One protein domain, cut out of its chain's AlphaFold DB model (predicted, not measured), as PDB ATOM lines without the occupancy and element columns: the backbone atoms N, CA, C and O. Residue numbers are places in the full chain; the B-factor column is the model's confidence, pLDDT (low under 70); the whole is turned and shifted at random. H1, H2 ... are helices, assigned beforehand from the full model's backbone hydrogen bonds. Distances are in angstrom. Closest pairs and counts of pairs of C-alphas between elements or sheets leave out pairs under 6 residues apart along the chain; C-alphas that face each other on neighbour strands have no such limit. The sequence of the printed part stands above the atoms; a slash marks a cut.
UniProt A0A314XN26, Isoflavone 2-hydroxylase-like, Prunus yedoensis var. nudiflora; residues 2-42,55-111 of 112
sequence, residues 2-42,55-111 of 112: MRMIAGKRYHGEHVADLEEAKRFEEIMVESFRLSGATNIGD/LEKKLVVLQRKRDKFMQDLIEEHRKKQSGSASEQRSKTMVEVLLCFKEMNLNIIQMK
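AT A GLANCE: This is residues 2 to 42 and 55 to 111 of the 112 residues of the protein "Isoflavone 2-hydroxylase-like" of Prunus yedoensis var. nudiflora (UniProt A0A314XN26). One long helix, H3, makes a spine; H2 slants along its first part, running opposite ways, and H4 leaves its last part nearly at a right angle as an arm, with residues 100 to 111 sticking out. The short H1 sits by the beginning of H4, and loops 6 to 17 and 82 to 92 link the helices. The printed part has 98 residues, with four named helices in the order H1, H2, H3, H4 and no named strand: all helix. It is loose, with a radius of gyration of the C-alphas of 16.9 A, and flat, spanning 47 by 42 by 18 A.

HOW THE PARTS SIT: H3, residues 55 to 81, touches H2, residues 18 to 36; their closest C-alphas, of Arg 66 and Ile 27, are 6.8 A apart. They run opposite ways at a tilt of 36 degrees, only just steep. With residues 74 to 77 alone, H3 touches residues 94 to 98 of H4, residues 93 to 109; the closest C-alphas, of His 77 and Glu 95, are 6.6 A apart, and the lines are about perpendicular, at 77 degrees. H1, residues 2 to 5, and H4 only just touch, with 3 pairs of C-alphas within 8 A, the closest those of Ile 5 and Met 93, 4.8 A. H1 and H3 are apart, as are H2 and H4. In H2, H3 and H4 every O i to N i+4 pair is within hydrogen-bond range; H1 is too short for one.

IN THESE COORDINATES: H3 is 39.3 A long, from C-alpha 55 at (78.997, 96.535, 155.417). H2 measures 26.4 A, H4 25.0 A and H1 4.9 A. H1 begins at (82.803, 123.331, 158.569); H4 ends at (113.776, 120.069, 146.306).

THE WHOLE: The farthest C-alphas, of Glu 13 and Lys 111, are 50.1 A apart. Residues 43 to 54 are not printed; C-alphas 42 and 55 are 11.3 A apart. The links H1 to H2 and H3 to H4 are long. Mean pLDDT of the printed part is 80.6, under 70 at residues 36 to 42, 81 to 89 and 109 to 111.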
ATOM      1  N   MET A   2      82.285 123.179 159.946       87.56
ATOM      2  CA  MET A   2      82.803 123.331 158.569       87.56
ATOM      3  C   MET A   2      83.174 124.752 158.134       87.56
ATOM      4  O   MET A   2      84.069 124.905 157.310       87.56
ATOM      5  N   ARG A   3      82.596 125.794 158.744       88.56
ATOM      6  CA  ARG A   3      83.005 127.184 158.490       88.56
ATOM      7  C   ARG A   3      84.490 127.440 158.773       88.56
ATOM      8  O   ARG A   3      85.094 128.209 158.043       88.56
ATOM      9  N   MET A   4      85.078 126.793 159.778       90.19
ATOM     10  CA  MET A   4      86.510 126.930 160.082       90.19
ATOM     11  C   MET A   4      87.381 126.062 159.165       90.19
ATOM     12  O   MET A   4      88.483 126.450 158.785       90.19
ATOM     13  N   ILE A   5      86.877 124.882 158.800       89.50
ATOM     14  CA  ILE A   5      87.622 123.881 158.028       89.50
ATOM     15  C   ILE A   5      87.702 124.276 156.551       89.50
ATOM     16  O   ILE A   5      88.789 124.320 155.986       89.50
ATOM     17  N   ALA A   6      86.548 124.585 155.960       89.25
ATOM     18  CA  ALA A   6      86.344 124.833 154.534       89.25
ATOM     19  C   ALA A   6      86.074 126.313 154.210       89.25
ATOM     20  O   ALA A   6      85.931 126.692 153.052       89.25
ATOM     21  N   GLY A   7      85.902 127.170 155.223       89.00
ATOM     22  CA  GLY A   7      85.510 128.567 155.001       89.00
ATOM     23  C   GLY A   7      84.051 128.749 154.565       89.00
ATOM     24  O   GLY A   7      83.667 129.862 154.203       89.00
ATOM     25  N   LYS A   8      83.233 127.684 154.599       89.62
ATOM     26  CA  LYS A   8      81.850 127.646 154.088       89.62
ATOM     27  C   LYS A   8      80.850 127.065 155.089       89.62
ATOM     28  O   LYS A   8      81.209 126.314 155.997       89.62
ATOM     29  N   ARG A   9      79.572 127.421 154.927       89.44
ATOM     30  CA  ARG A   9      78.443 126.780 155.624       89.44
ATOM     31  C   ARG A   9      77.791 125.761 154.688       89.44
ATOM     32  O   ARG A   9      77.541 126.090 153.538       89.44
ATOM     33  N   TYR A  10      77.480 124.587 155.229       88.12
ATOM     34  CA  TYR A  10      76.777 123.495 154.540       88.12
ATOM     35  C   TYR A  10      75.391 123.227 155.153       88.12
ATOM     36  O   TYR A  10      74.783 122.201 154.892       88.12
ATOM     37  N   HIS A  11      74.918 124.117 156.031       84.75
ATOM     38  CA  HIS A  11      73.618 124.021 156.691       84.75
ATOM     39  C   HIS A  11      73.094 125.419 157.063       84.75
ATOM     40  O   HIS A  11      73.884 126.351 157.278       84.75
ATOM     41  N   GLY A  12      71.771 125.536 157.208       85.75
ATOM     42  CA  GLY A  12      71.064 126.775 157.560       85.75
ATOM     43  C   GLY A  12      70.775 127.691 156.366       85.75
ATOM     44  O   GLY A  12      71.094 127.369 155.229       85.75
ATOM     45  N   GLU A  13      70.195 128.861 156.633       80.94
ATOM     46  CA  GLU A  13      69.679 129.787 155.603       80.94
ATOM     47  C   GLU A  13      70.762 130.433 154.716       80.94
ATOM     48  O   GLU A  13      70.473 130.940 153.640       80.94
ATOM     49  N   HIS A  14      72.029 130.402 155.141       83.19
ATOM     50  CA  HIS A  14      73.147 131.062 154.453       83.19
ATOM     51  C   HIS A  14      74.100 130.074 153.765       83.19
ATOM     52  O   HIS A  14      75.326 130.221 153.853       83.19
ATOM     53  N   VAL A  15      73.555 129.030 153.149       89.25
ATOM     54  CA  VAL A  15      74.321 128.099 152.317       89.25
ATOM     55  C   VAL A  15      74.564 128.738 150.951       89.25
ATOM     56  O   VAL A  15      73.629 129.176 150.293       89.25
ATOM     57  N   ALA A  16      75.831 128.810 150.544       86.25
ATOM     58  CA  ALA A  16      76.219 129.421 149.271       86.25
ATOM     59  C   ALA A  16      75.995 128.488 148.069       86.25
ATOM     60  O   ALA A  16      75.731 128.965 146.972       86.25
ATOM     61  N   ASP A  17      76.104 127.177 148.287       91.56
ATOM     62  CA  ASP A  17      75.914 126.140 147.273       91.56
ATOM     63  C   ASP A  17      75.071 125.009 147.875       91.56
ATOM     64  O   ASP A  17      75.522 124.270 148.756       91.56
ATOM     65  N   LEU A  18      73.809 124.928 147.444       92.00
ATOM     66  CA  LEU A  18      72.840 123.963 147.963       92.00
ATOM     67  C   LEU A  18      73.153 122.531 147.519       92.00
ATOM     68  O   LEU A  18      72.927 121.599 148.290       92.00
ATOM     69  N   GLU A  19      73.712 122.345 146.323       93.06
ATOM     70  CA  GLU A  19      74.067 121.019 145.815       93.06
ATOM     71  C   GLU A  19      75.292 120.470 146.556       93.06
ATOM     72  O   GLU A  19      75.313 119.311 146.979       93.06
ATOM     73  N   GLU A  20      76.297 121.315 146.804       92.50
ATOM     74  CA  GLU A  20      77.454 120.959 147.630       92.50
ATOM     75  C   GLU A  20      77.035 120.648 149.082       92.50
ATOM     76  O   GLU A  20      77.512 119.675 149.673       92.50
ATOM     77  N   ALA A  21      76.107 121.433 149.645       92.94
ATOM     78  CA  ALA A  21      75.516 121.196 150.966       92.94
ATOM     79  C   ALA A  21      74.777 119.869 151.060       92.94
ATOM     80  O   ALA A  21      75.024 119.109 151.997       92.94
ATOM     81  N   LYS A  22      73.953 119.546 150.064       93.44
ATOM     82  CA  LYS A  22      73.247 118.270 150.004       93.44
ATOM     83  C   LYS A  22      74.215 117.090 149.923       93.44
ATOM     84  O   LYS A  22      74.078 116.138 150.685       93.44
ATOM     85  N   ARG A  23      75.254 117.170 149.080       94.38
ATOM     86  CA  ARG A  23      76.308 116.137 149.012       94.38
ATOM     87  C   ARG A  23      77.017 115.951 150.354       94.38
ATOM     88  O   ARG A  23      77.281 114.818 150.758       94.38
ATOM     89  N   PHE A  24      77.341 117.046 151.041       91.50
ATOM     90  CA  PHE A  24      77.953 116.994 152.367       91.50
ATOM     91  C   PHE A  24      77.017 116.351 153.400       91.50
ATOM     92  O   PHE A  24      77.449 115.489 154.166       91.50
ATOM     93  N   GLU A  25      75.738 116.728 153.406       91.00
ATOM     94  CA  GLU A  25      74.724 116.155 154.291       91.00
ATOM     95  C   GLU A  25      74.556 114.650 154.055       91.00
ATOM     96  O   GLU A  25      74.605 113.879 155.011       91.00
ATOM     97  N   GLU A  26      74.451 114.212 152.799       91.69
ATOM     98  CA  GLU A  26      74.368 112.794 152.435       91.69
ATOM     99  C   GLU A  26      75.567 112.003 152.972       91.69
ATOM    100  O   GLU A  26      75.393 110.958 153.605       91.69
ATOM    101  N   ILE A  27      76.786 112.523 152.792       92.81
ATOM    102  CA  ILE A  27      78.013 111.914 153.321       92.81
ATOM    103  C   ILE A  27      77.971 111.828 154.851       92.81
ATOM    104  O   ILE A  27      78.357 110.802 155.417       92.81
ATOM    105  N   MET A  28      77.516 112.881 155.535       87.00
ATOM    106  CA  MET A  28      77.436 112.909 156.999       87.00
ATOM    107  C   MET A  28      76.382 111.931 157.523       87.00
ATOM    108  O   MET A  28      76.672 111.159 158.435       87.00
ATOM    109  N   VAL A  29      75.191 111.901 156.923       87.00
ATOM    110  CA  VAL A  29      74.112 110.974 157.287       87.00
ATOM    111  C   VAL A  29      74.540 109.526 157.059       87.00
ATOM    112  O   VAL A  29      74.350 108.692 157.942       87.00
ATOM    113  N   GLU A  30      75.155 109.209 155.916       86.06
ATOM    114  CA  GLU A  30      75.699 107.870 155.657       86.06
ATOM    115  C   GLU A  30      76.817 107.509 156.646       86.06
ATOM    116  O   GLU A  30      76.834 106.390 157.159       86.06
ATOM    117  N   SER A  31      77.699 108.460 156.975       84.19
ATOM    118  CA  SER A  31      78.756 108.266 157.977       84.19
ATOM    119  C   SER A  31      78.188 107.954 159.356       84.19
ATOM    120  O   SER A  31      78.617 106.984 159.972       84.19
ATOM    121  N   PHE A  32      77.193 108.709 159.829       79.38
ATOM    122  CA  PHE A  32      76.548 108.451 161.120       79.38
ATOM    123  C   PHE A  32      75.769 107.137 161.130       79.38
ATOM    124  O   PHE A  32      75.850 106.391 162.101       79.38
ATOM    125  N   ARG A  33      75.058 106.813 160.044       77.75
ATOM    126  CA  ARG A  33      74.336 105.538 159.913       77.75
ATOM    127  C   ARG A  33      75.281 104.347 160.002       77.75
ATOM    128  O   ARG A  33      75.009 103.411 160.750       77.75
ATOM    129  N   LEU A  34      76.394 104.386 159.267       75.19
ATOM    130  CA  LEU A  34      77.389 103.316 159.309       75.19
ATOM    131  C   LEU A  34      78.172 103.309 160.630       75.19
ATOM    132  O   LEU A  34      78.520 102.222 161.081       75.19
ATOM    133  N   SER A  35      78.367 104.473 161.270       70.12
ATOM    134  CA  SER A  35      79.005 104.623 162.590       70.12
ATOM    135  C   SER A  35      78.136 104.133 163.759       70.12
ATOM    136  O   SER A  35      78.673 103.692 164.766       70.12
ATOM    137  N   GLY A  36      76.807 104.234 163.661       61.84
ATOM    138  CA  GLY A  36      75.867 103.724 164.669       61.84
ATOM    139  C   GLY A  36      75.563 102.233 164.502       61.84
ATOM    140  O   GLY A  36      75.279 101.546 165.477       61.84
ATOM    141  N   ALA A  37      75.682 101.712 163.276       57.25
ATOM    142  CA  ALA A  37      75.683 100.274 163.011       57.25
ATOM    143  C   ALA A  37      76.981  99.583 163.480       57.25
ATOM    144  O   ALA A  37      77.028  98.358 163.561       57.25
ATOM    145  N   THR A  38      78.029 100.354 163.788       52.38
ATOM    146  CA  THR A  38      79.307  99.865 164.314       52.38
ATOM    147  C   THR A  38      79.277  99.875 165.839       52.38
ATOM    148  O   THR A  38      79.825 100.759 166.493       52.38
ATOM    149  N   ASN A  39      78.678  98.841 166.433       48.97
ATOM    150  CA  ASN A  39      79.237  98.371 167.695       48.97
ATOM    151  C   ASN A  39      80.624  97.816 167.346       48.97
ATOM    152  O   ASN A  39      80.777  96.953 166.483       48.97
ATOM    153  N   ILE A  40      81.634  98.448 167.915       47.94
ATOM    154  CA  ILE A  40      83.054  98.242 167.664       47.94
ATOM    155  C   ILE A  40      83.442  96.783 167.963       47.94
ATOM    156  O   ILE A  40      83.563  96.394 169.116       47.94
ATOM    157  N   GLY A  41      83.670  95.972 166.933       47.78
ATOM    158  CA  GLY A  41      84.669  94.892 166.970       47.78
ATOM    159  C   GLY A  41      85.898  95.216 166.105       47.78
ATOM    160  O   GLY A  41      86.993  94.747 166.386       47.78
ATOM    161  N   ASP A  42      85.720  96.095 165.103       53.81
ATOM    162  CA  ASP A  42      86.460  96.052 163.830       53.81
ATOM    163  C   ASP A  42      87.019  97.400 163.351       53.81
ATOM    164  O   ASP A  42      87.443  97.533 162.201       53.81
ATOM    165  N   LEU A  55      78.659  95.319 154.674       74.31
ATOM    166  CA  LEU A  55      78.997  96.535 155.417       74.31
ATOM    167  C   LEU A  55      80.333  97.133 154.948       74.31
ATOM    168  O   LEU A  55      80.399  98.331 154.682       74.31
ATOM    169  N   GLU A  56      81.361  96.302 154.756       74.81
ATOM    170  CA  GLU A  56      82.671  96.731 154.244       74.81
ATOM    171  C   GLU A  56      82.558  97.402 152.873       74.81
ATOM    172  O   GLU A  56      83.114  98.478 152.655       74.81
ATOM    173  N   LYS A  57      81.770  96.822 151.957       81.69
ATOM    174  CA  LYS A  57      81.536  97.419 150.630       81.69
ATOM    175  C   LYS A  57      80.916  98.813 150.740       81.69
ATOM    176  O   LYS A  57      81.330  99.726 150.025       81.69
ATOM    177  N   LYS A  58      79.952  98.996 151.651       85.06
ATOM    178  CA  LYS A  58      79.330 100.303 151.918       85.06
ATOM    179  C   LYS A  58      80.333 101.291 152.512       85.06
ATOM    180  O   LYS A  58      80.338 102.449 152.103       85.06
ATOM    181  N   LEU A  59      81.216 100.834 153.403       83.88
ATOM    182  CA  LEU A  59      82.269 101.665 153.984       83.88
ATOM    183  C   LEU A  59      83.292 102.119 152.930       83.88
ATOM    184  O   LEU A  59      83.649 103.293 152.909       83.88
ATOM    185  N   VAL A  60      83.703 101.239 152.008       86.69
ATOM    186  CA  VAL A  60      84.600 101.592 150.889       86.69
ATOM    187  C   VAL A  60      83.961 102.633 149.970       86.69
ATOM    188  O   VAL A  60      84.615 103.601 149.578       86.69
ATOM    189  N   VAL A  61      82.681 102.469 149.625       91.88
ATOM    190  CA  VAL A  61      81.959 103.452 148.803       91.88
ATOM    191  C   VAL A  61      81.853 104.794 149.529       91.88
ATOM    192  O   VAL A  61      82.144 105.828 148.928       91.88
ATOM    193  N   LEU A  62      81.505 104.789 150.820       91.50
ATOM    194  CA  LEU A  62      81.457 106.005 151.632       91.50
ATOM    195  C   LEU A  62      82.833 106.683 151.718       91.50
ATOM    196  O   LEU A  62      82.922 107.901 151.571       91.50
ATOM    197  N   GLN A  63      83.908 105.911 151.897       90.38
ATOM    198  CA  GLN A  63      85.271 106.438 151.922       90.38
ATOM    199  C   GLN A  63      85.604 107.168 150.617       90.38
ATOM    200  O   GLN A  63      86.044 108.312 150.664       90.38
ATOM    201  N   ARG A  64      85.290 106.576 149.458       94.81
ATOM    202  CA  ARG A  64      85.503 107.227 148.152       94.81
ATOM    203  C   ARG A  64      84.703 108.522 148.001       94.81
ATOM    204  O   ARG A  64      85.227 109.493 147.458       94.81
ATOM    205  N   LYS A  65      83.453 108.560 148.485       95.50
ATOM    206  CA  LYS A  65      82.641 109.792 148.487       95.50
ATOM    207  C   LYS A  65      83.299 110.887 149.337       95.50
ATOM    208  O   LYS A  65      83.397 112.022 148.873       95.50
ATOM    209  N   ARG A  66      83.785 110.543 150.540       93.00
ATOM    210  CA  ARG A  66      84.519 111.468 151.428       93.00
ATOM    211  C   ARG A  66      85.796 111.987 150.780       93.00
ATOM    212  O   ARG A  66      86.012 113.196 150.763       93.00
ATOM    213  N   ASP A  67      86.602 111.093 150.213       94.56
ATOM    214  CA  ASP A  67      87.869 111.452 149.574       94.56
ATOM    215  C   ASP A  67      87.639 112.402 148.397       94.56
ATOM    216  O   ASP A  67      88.302 113.434 148.295       94.56
ATOM    217  N   LYS A  68      86.648 112.107 147.545       96.38
ATOM    218  CA  LYS A  68      86.302 112.973 146.413       96.38
ATOM    219  C   LYS A  68      85.833 114.352 146.876       96.38
ATOM    220  O   LYS A  68      86.304 115.353 146.347       96.38
ATOM    221  N   PHE A  69      84.963 114.411 147.883       94.44
ATOM    222  CA  PHE A  69      84.502 115.677 148.457       94.44
ATOM    223  C   PHE A  69      85.667 116.525 148.997       94.44
ATOM    224  O   PHE A  69      85.760 117.715 148.708       94.44
ATOM    225  N   MET A  70      86.601 115.910 149.730       91.62
ATOM    226  CA  MET A  70      87.775 116.613 150.257       91.62
ATOM    227  C   MET A  70      88.737 117.071 149.155       91.62
ATOM    228  O   MET A  70      89.304 118.158 149.261       91.62
ATOM    229  N   GLN A  71      88.918 116.278 148.095       93.75
ATOM    230  CA  GLN A  71      89.718 116.681 146.936       93.75
ATOM    231  C   GLN A  71      89.115 117.889 146.217       93.75
ATOM    232  O   GLN A  71      89.849 118.820 145.895       93.75
ATOM    233  N   ASP A  72      87.795 117.896 146.012       93.38
ATOM    234  CA  ASP A  72      87.088 119.024 145.395       93.38
ATOM    235  C   ASP A  72      87.302 120.311 146.215       93.38
ATOM    236  O   ASP A  72      87.631 121.360 145.659       93.38
ATOM    237  N   LEU A  73      87.218 120.210 147.548       90.62
ATOM    238  CA  LEU A  73      87.452 121.331 148.458       90.62
ATOM    239  C   LEU A  73      88.902 121.844 148.404       90.62
ATOM    240  O   LEU A  73      89.139 123.053 148.387       90.62
ATOM    241  N   ILE A  74      89.882 120.938 148.372       90.44
ATOM    242  CA  ILE A  74      91.302 121.293 148.232       90.44
ATOM    243  C   ILE A  74      91.542 122.036 146.915       90.44
ATOM    244  O   ILE A  74      92.197 123.078 146.914       90.44
ATOM    245  N   GLU A  75      91.010 121.521 145.807       90.56
ATOM    246  CA  GLU A  75      91.182 122.111 144.478       90.56
ATOM    247  C   GLU A  75      90.584 123.520 144.406       90.56
ATOM    248  O   GLU A  75      91.193 124.443 143.864       90.56
ATOM    249  N   GLU A  76      89.420 123.725 145.022       88.38
ATOM    250  CA  GLU A  76      88.828 125.052 145.147       88.38
ATOM    251  C   GLU A  76      89.717 126.019 145.942       88.38
ATOM    252  O   GLU A  76      89.903 127.166 145.529       88.38
ATOM    253  N   HIS A  77      90.293 125.576 147.062       83.69
ATOM    254  CA  HIS A  77      91.207 126.407 147.847       83.69
ATOM    255  C   HIS A  77      92.486 126.758 147.076       83.69
ATOM    256  O   HIS A  77      92.933 127.904 147.145       83.69
ATOM    257  N   ARG A  78      93.043 125.831 146.284       82.56
ATOM    258  CA  ARG A  78      94.213 126.110 145.429       82.56
ATOM    259  C   ARG A  78      93.904 127.154 144.357       82.56
ATOM    260  O   ARG A  78      94.673 128.096 144.191       82.56
ATOM    261  N   LYS A  79      92.741 127.056 143.703       82.25
ATOM    262  CA  LYS A  79      92.279 128.051 142.713       82.25
ATOM    263  C   LYS A  79      92.068 129.442 143.313       82.25
ATOM    264  O   LYS A  79      92.298 130.444 142.643       82.25
ATOM    265  N   LYS A  80      91.633 129.522 144.573       74.75
ATOM    266  CA  LYS A  80      91.471 130.806 145.275       74.75
ATOM    267  C   LYS A  80      92.811 131.437 145.652       74.75
ATOM    268  O   LYS A  80      92.939 132.654 145.565       74.75
ATOM    269  N   GLN A  81      93.818 130.634 146.007       66.62
ATOM    270  CA  GLN A  81      95.164 131.134 146.319       66.62
ATOM    271  C   GLN A  81      95.887 131.718 145.096       66.62
ATOM    272  O   GLN A  81      96.626 132.685 145.247       66.62
ATOM    273  N   SER A  82      95.637 131.212 143.883       57.94
ATOM    274  CA  SER A  82      96.248 131.753 142.657       57.94
ATOM    275  C   SER A  82      95.629 133.069 142.162       57.94
ATOM    276  O   SER A  82      96.156 133.661 141.225       57.94
ATOM    277  N   GLY A  83      94.509 133.519 142.747       52.84
ATOM    278  CA  GLY A  83      93.737 134.675 142.267       52.84
ATOM    279  C   GLY A  83      93.708 135.900 143.186       52.84
ATOM    280  O   GLY A  83      93.261 136.958 142.753       52.84
ATOM    281  N   SER A  84      94.162 135.805 144.441       49.19
ATOM    282  CA  SER A  84      94.142 136.951 145.356       49.19
ATOM    283  C   SER A  84      95.302 136.931 146.347       49.19
ATOM    284  O   SER A  84      95.281 136.181 147.325       49.19
ATOM    285  N   ALA A  85      96.264 137.831 146.149       47.94
ATOM    286  CA  ALA A  85      97.145 138.303 147.210       47.94
ATOM    287  C   ALA A  85      96.326 139.209 148.148       47.94
ATOM    288  O   ALA A  85      96.360 140.430 148.050       47.94
ATOM    289  N   SER A  86      95.500 138.613 149.006       49.59
ATOM    290  CA  SER A  86      94.841 139.336 150.093       49.59
ATOM    291  C   SER A  86      95.306 138.730 151.405       49.59
ATOM    292  O   SER A  86      94.816 137.692 151.847       49.59
ATOM    293  N   GLU A  87      96.281 139.389 152.024       54.44
ATOM    294  CA  GLU A  87      96.888 139.023 153.307       54.44
ATOM    295  C   GLU A  87      95.922 139.150 154.505       54.44
ATOM    296  O   GLU A  87      96.305 138.879 155.639       54.44
ATOM    297  N   GLN A  88      94.649 139.505 154.276       54.97
ATOM    298  CA  GLN A  88      93.720 139.929 155.328       54.97
ATOM    299  C   GLN A  88      92.393 139.154 155.361       54.97
ATOM    300  O   GLN A  88      91.347 139.688 155.731       54.97
ATOM    301  N   ARG A  89      92.419 137.862 155.017       68.38
ATOM    302  CA  ARG A  89      91.338 136.915 155.339       68.38
ATOM    303  C   ARG A  89      91.871 135.820 156.260       68.38
ATOM    304  O   ARG A  89      92.982 135.334 156.070       68.38
ATOM    305  N   SER A  90      91.069 135.408 157.246       73.56
ATOM    306  CA  SER A  90      91.403 134.257 158.086       73.56
ATOM    307  C   SER A  90      91.538 133.000 157.225       73.56
ATOM    308  O   SER A  90      90.588 132.592 156.551       73.56
ATOM    309  N   LYS A  91      92.735 132.403 157.246       83.75
ATOM    310  CA  LYS A  91      93.018 131.155 156.535       83.75
ATOM    311  C   LYS A  91      92.154 130.032 157.095       83.75
ATOM    312  O   LYS A  91      92.007 129.903 158.315       83.75
ATOM    313  N   THR A  92      91.595 129.210 156.218       90.94
ATOM    314  CA  THR A  92      90.895 127.991 156.637       90.94
ATOM    315  C   THR A  92      91.894 126.926 157.077       90.94
ATOM    316  O   THR A  92      93.077 126.977 156.739       90.94
ATOM    317  N   MET A  93      91.427 125.916 157.814       90.94
ATOM    318  CA  MET A  93      92.300 124.803 158.198       90.94
ATOM    319  C   MET A  93      92.872 124.072 156.973       90.94
ATOM    320  O   MET A  93      94.042 123.698 156.980       90.94
ATOM    321  N   VAL A  94      92.080 123.914 155.904       90.38
ATOM    322  CA  VAL A  94      92.557 123.329 154.639       90.38
ATOM    323  C   VAL A  94      93.672 124.182 154.032       90.38
ATOM    324  O   VAL A  94      94.697 123.637 153.636       90.38
ATOM    325  N   GLU A  95      93.537 125.508 154.022       87.75
ATOM    326  CA  GLU A  95      94.576 126.409 153.503       87.75
ATOM    327  C   GLU A  95      95.871 126.344 154.317       87.75
ATOM    328  O   GLU A  95      96.955 126.308 153.736       87.75
ATOM    329  N   VAL A  96      95.771 126.282 155.649       88.88
ATOM    330  CA  VAL A  96      96.942 126.136 156.531       88.88
ATOM    331  C   VAL A  96      97.673 124.821 156.254       88.88
ATOM    332  O   VAL A  96      98.894 124.821 156.089       88.88
ATOM    333  N   LEU A  97      96.943 123.705 156.156       89.88
ATOM    334  CA  LEU A  97      97.530 122.387 155.894       89.88
ATOM    335  C   LEU A  97      98.136 122.284 154.485       89.88
ATOM    336  O   LEU A  97      99.194 121.675 154.319       89.88
ATOM    337  N   LEU A  98      97.503 122.893 153.478       85.88
ATOM    338  CA  LEU A  98      98.048 122.956 152.119       85.88
ATOM    339  C   LEU A  98      99.345 123.765 152.076       85.88
ATOM    340  O   LEU A  98     100.339 123.282 151.540       85.88
ATOM    341  N   CYS A  99      99.361 124.935 152.716       83.31
ATOM    342  CA  CYS A  99     100.554 125.770 152.819       83.31
ATOM    343  C   CYS A  99     101.710 125.008 153.485       83.31
ATOM    344  O   CYS A  99     102.828 124.998 152.972       83.31
ATOM    345  N   PHE A 100     101.438 124.292 154.582       84.19
ATOM    346  CA  PHE A 100     102.436 123.453 155.250       84.19
ATOM    347  C   PHE A 100     103.011 122.363 154.330       84.19
ATOM    348  O   PHE A 100     104.228 122.172 154.277       84.19
ATOM    349  N   LYS A 101     102.153 121.672 153.567       83.38
ATOM    350  CA  LYS A 101     102.577 120.638 152.612       83.38
ATOM    351  C   LYS A 101     103.474 121.207 151.507       83.38
ATOM    352  O   LYS A 101     104.491 120.599 151.183       83.38
ATOM    353  N   GLU A 102     103.105 122.351 150.936       81.56
ATOM    354  CA  GLU A 102     103.841 122.988 149.835       81.56
ATOM    355  C   GLU A 102     105.201 123.538 150.290       81.56
ATOM    356  O   GLU A 102     106.207 123.311 149.618       81.56
ATOM    357  N   MET A 103     105.275 124.156 151.477       79.25
ATOM    358  CA  MET A 103     106.548 124.602 152.058       79.25
ATOM    359  C   MET A 103     107.529 123.441 152.267       79.25
ATOM    360  O   MET A 103     108.709 123.564 151.945       79.25
ATOM    361  N   ASN A 104     107.050 122.299 152.770       75.94
ATOM    362  CA  ASN A 104     107.906 121.141 153.032       75.94
ATOM    363  C   ASN A 104     108.433 120.495 151.732       75.94
ATOM    364  O   ASN A 104     109.605 120.136 151.647       75.94
ATOM    365  N   LEU A 105     107.597 120.410 150.689       74.62
ATOM    366  CA  LEU A 105     108.018 119.945 149.358       74.62
ATOM    367  C   LEU A 105     109.131 120.824 148.768       74.62
ATOM    368  O   LEU A 105     110.123 120.292 148.270       74.62
ATOM    369  N   ASN A 106     109.010 122.150 148.878       74.12
ATOM    370  CA  ASN A 106     110.019 123.083 148.369       74.12
ATOM    371  C   ASN A 106     111.367 122.936 149.099       74.12
ATOM    372  O   ASN A 106     112.416 122.955 148.460       74.12
ATOM    373  N   ILE A 107     111.353 122.711 150.420       71.44
ATOM    374  CA  ILE A 107     112.576 122.491 151.213       71.44
ATOM    375  C   ILE A 107     113.320 121.222 150.771       71.44
ATOM    376  O   ILE A 107     114.550 121.212 150.764       71.44
ATOM    377  N   ILE A 108     112.601 120.159 150.400       71.12
ATOM    378  CA  ILE A 108     113.210 118.901 149.940       71.12
ATOM    379  C   ILE A 108     113.870 119.083 148.566       71.12
ATOM    380  O   ILE A 108     114.988 118.618 148.371       71.12
ATOM    381  N   GLN A 109     113.221 119.801 147.642       67.69
ATOM    382  CA  GLN A 109     113.776 120.069 146.306       67.69
ATOM    383  C   GLN A 109     115.003 120.993 146.341       67.69
ATOM    384  O   GLN A 109     115.876 120.868 145.497       67.69
ATOM    385  N   MET A 110     115.105 121.897 147.321       68.69
ATOM    386  CA  MET A 110     116.269 122.786 147.481       68.69
ATOM    387  C   MET A 110     117.500 122.111 148.107       68.69
ATOM    388  O   MET A 110     118.577 122.704 148.116       68.69
ATOM    389  N   LYS A 111     117.344 120.922 148.699       65.06
ATOM    390  CA  LYS A 111     118.425 120.171 149.368       65.06
ATOM    391  C   LYS A 111     118.979 119.013 148.529       65.06
ATOM    392  O   LYS A 111     119.858 118.304 149.016       65.06
TER     393      LYS A 111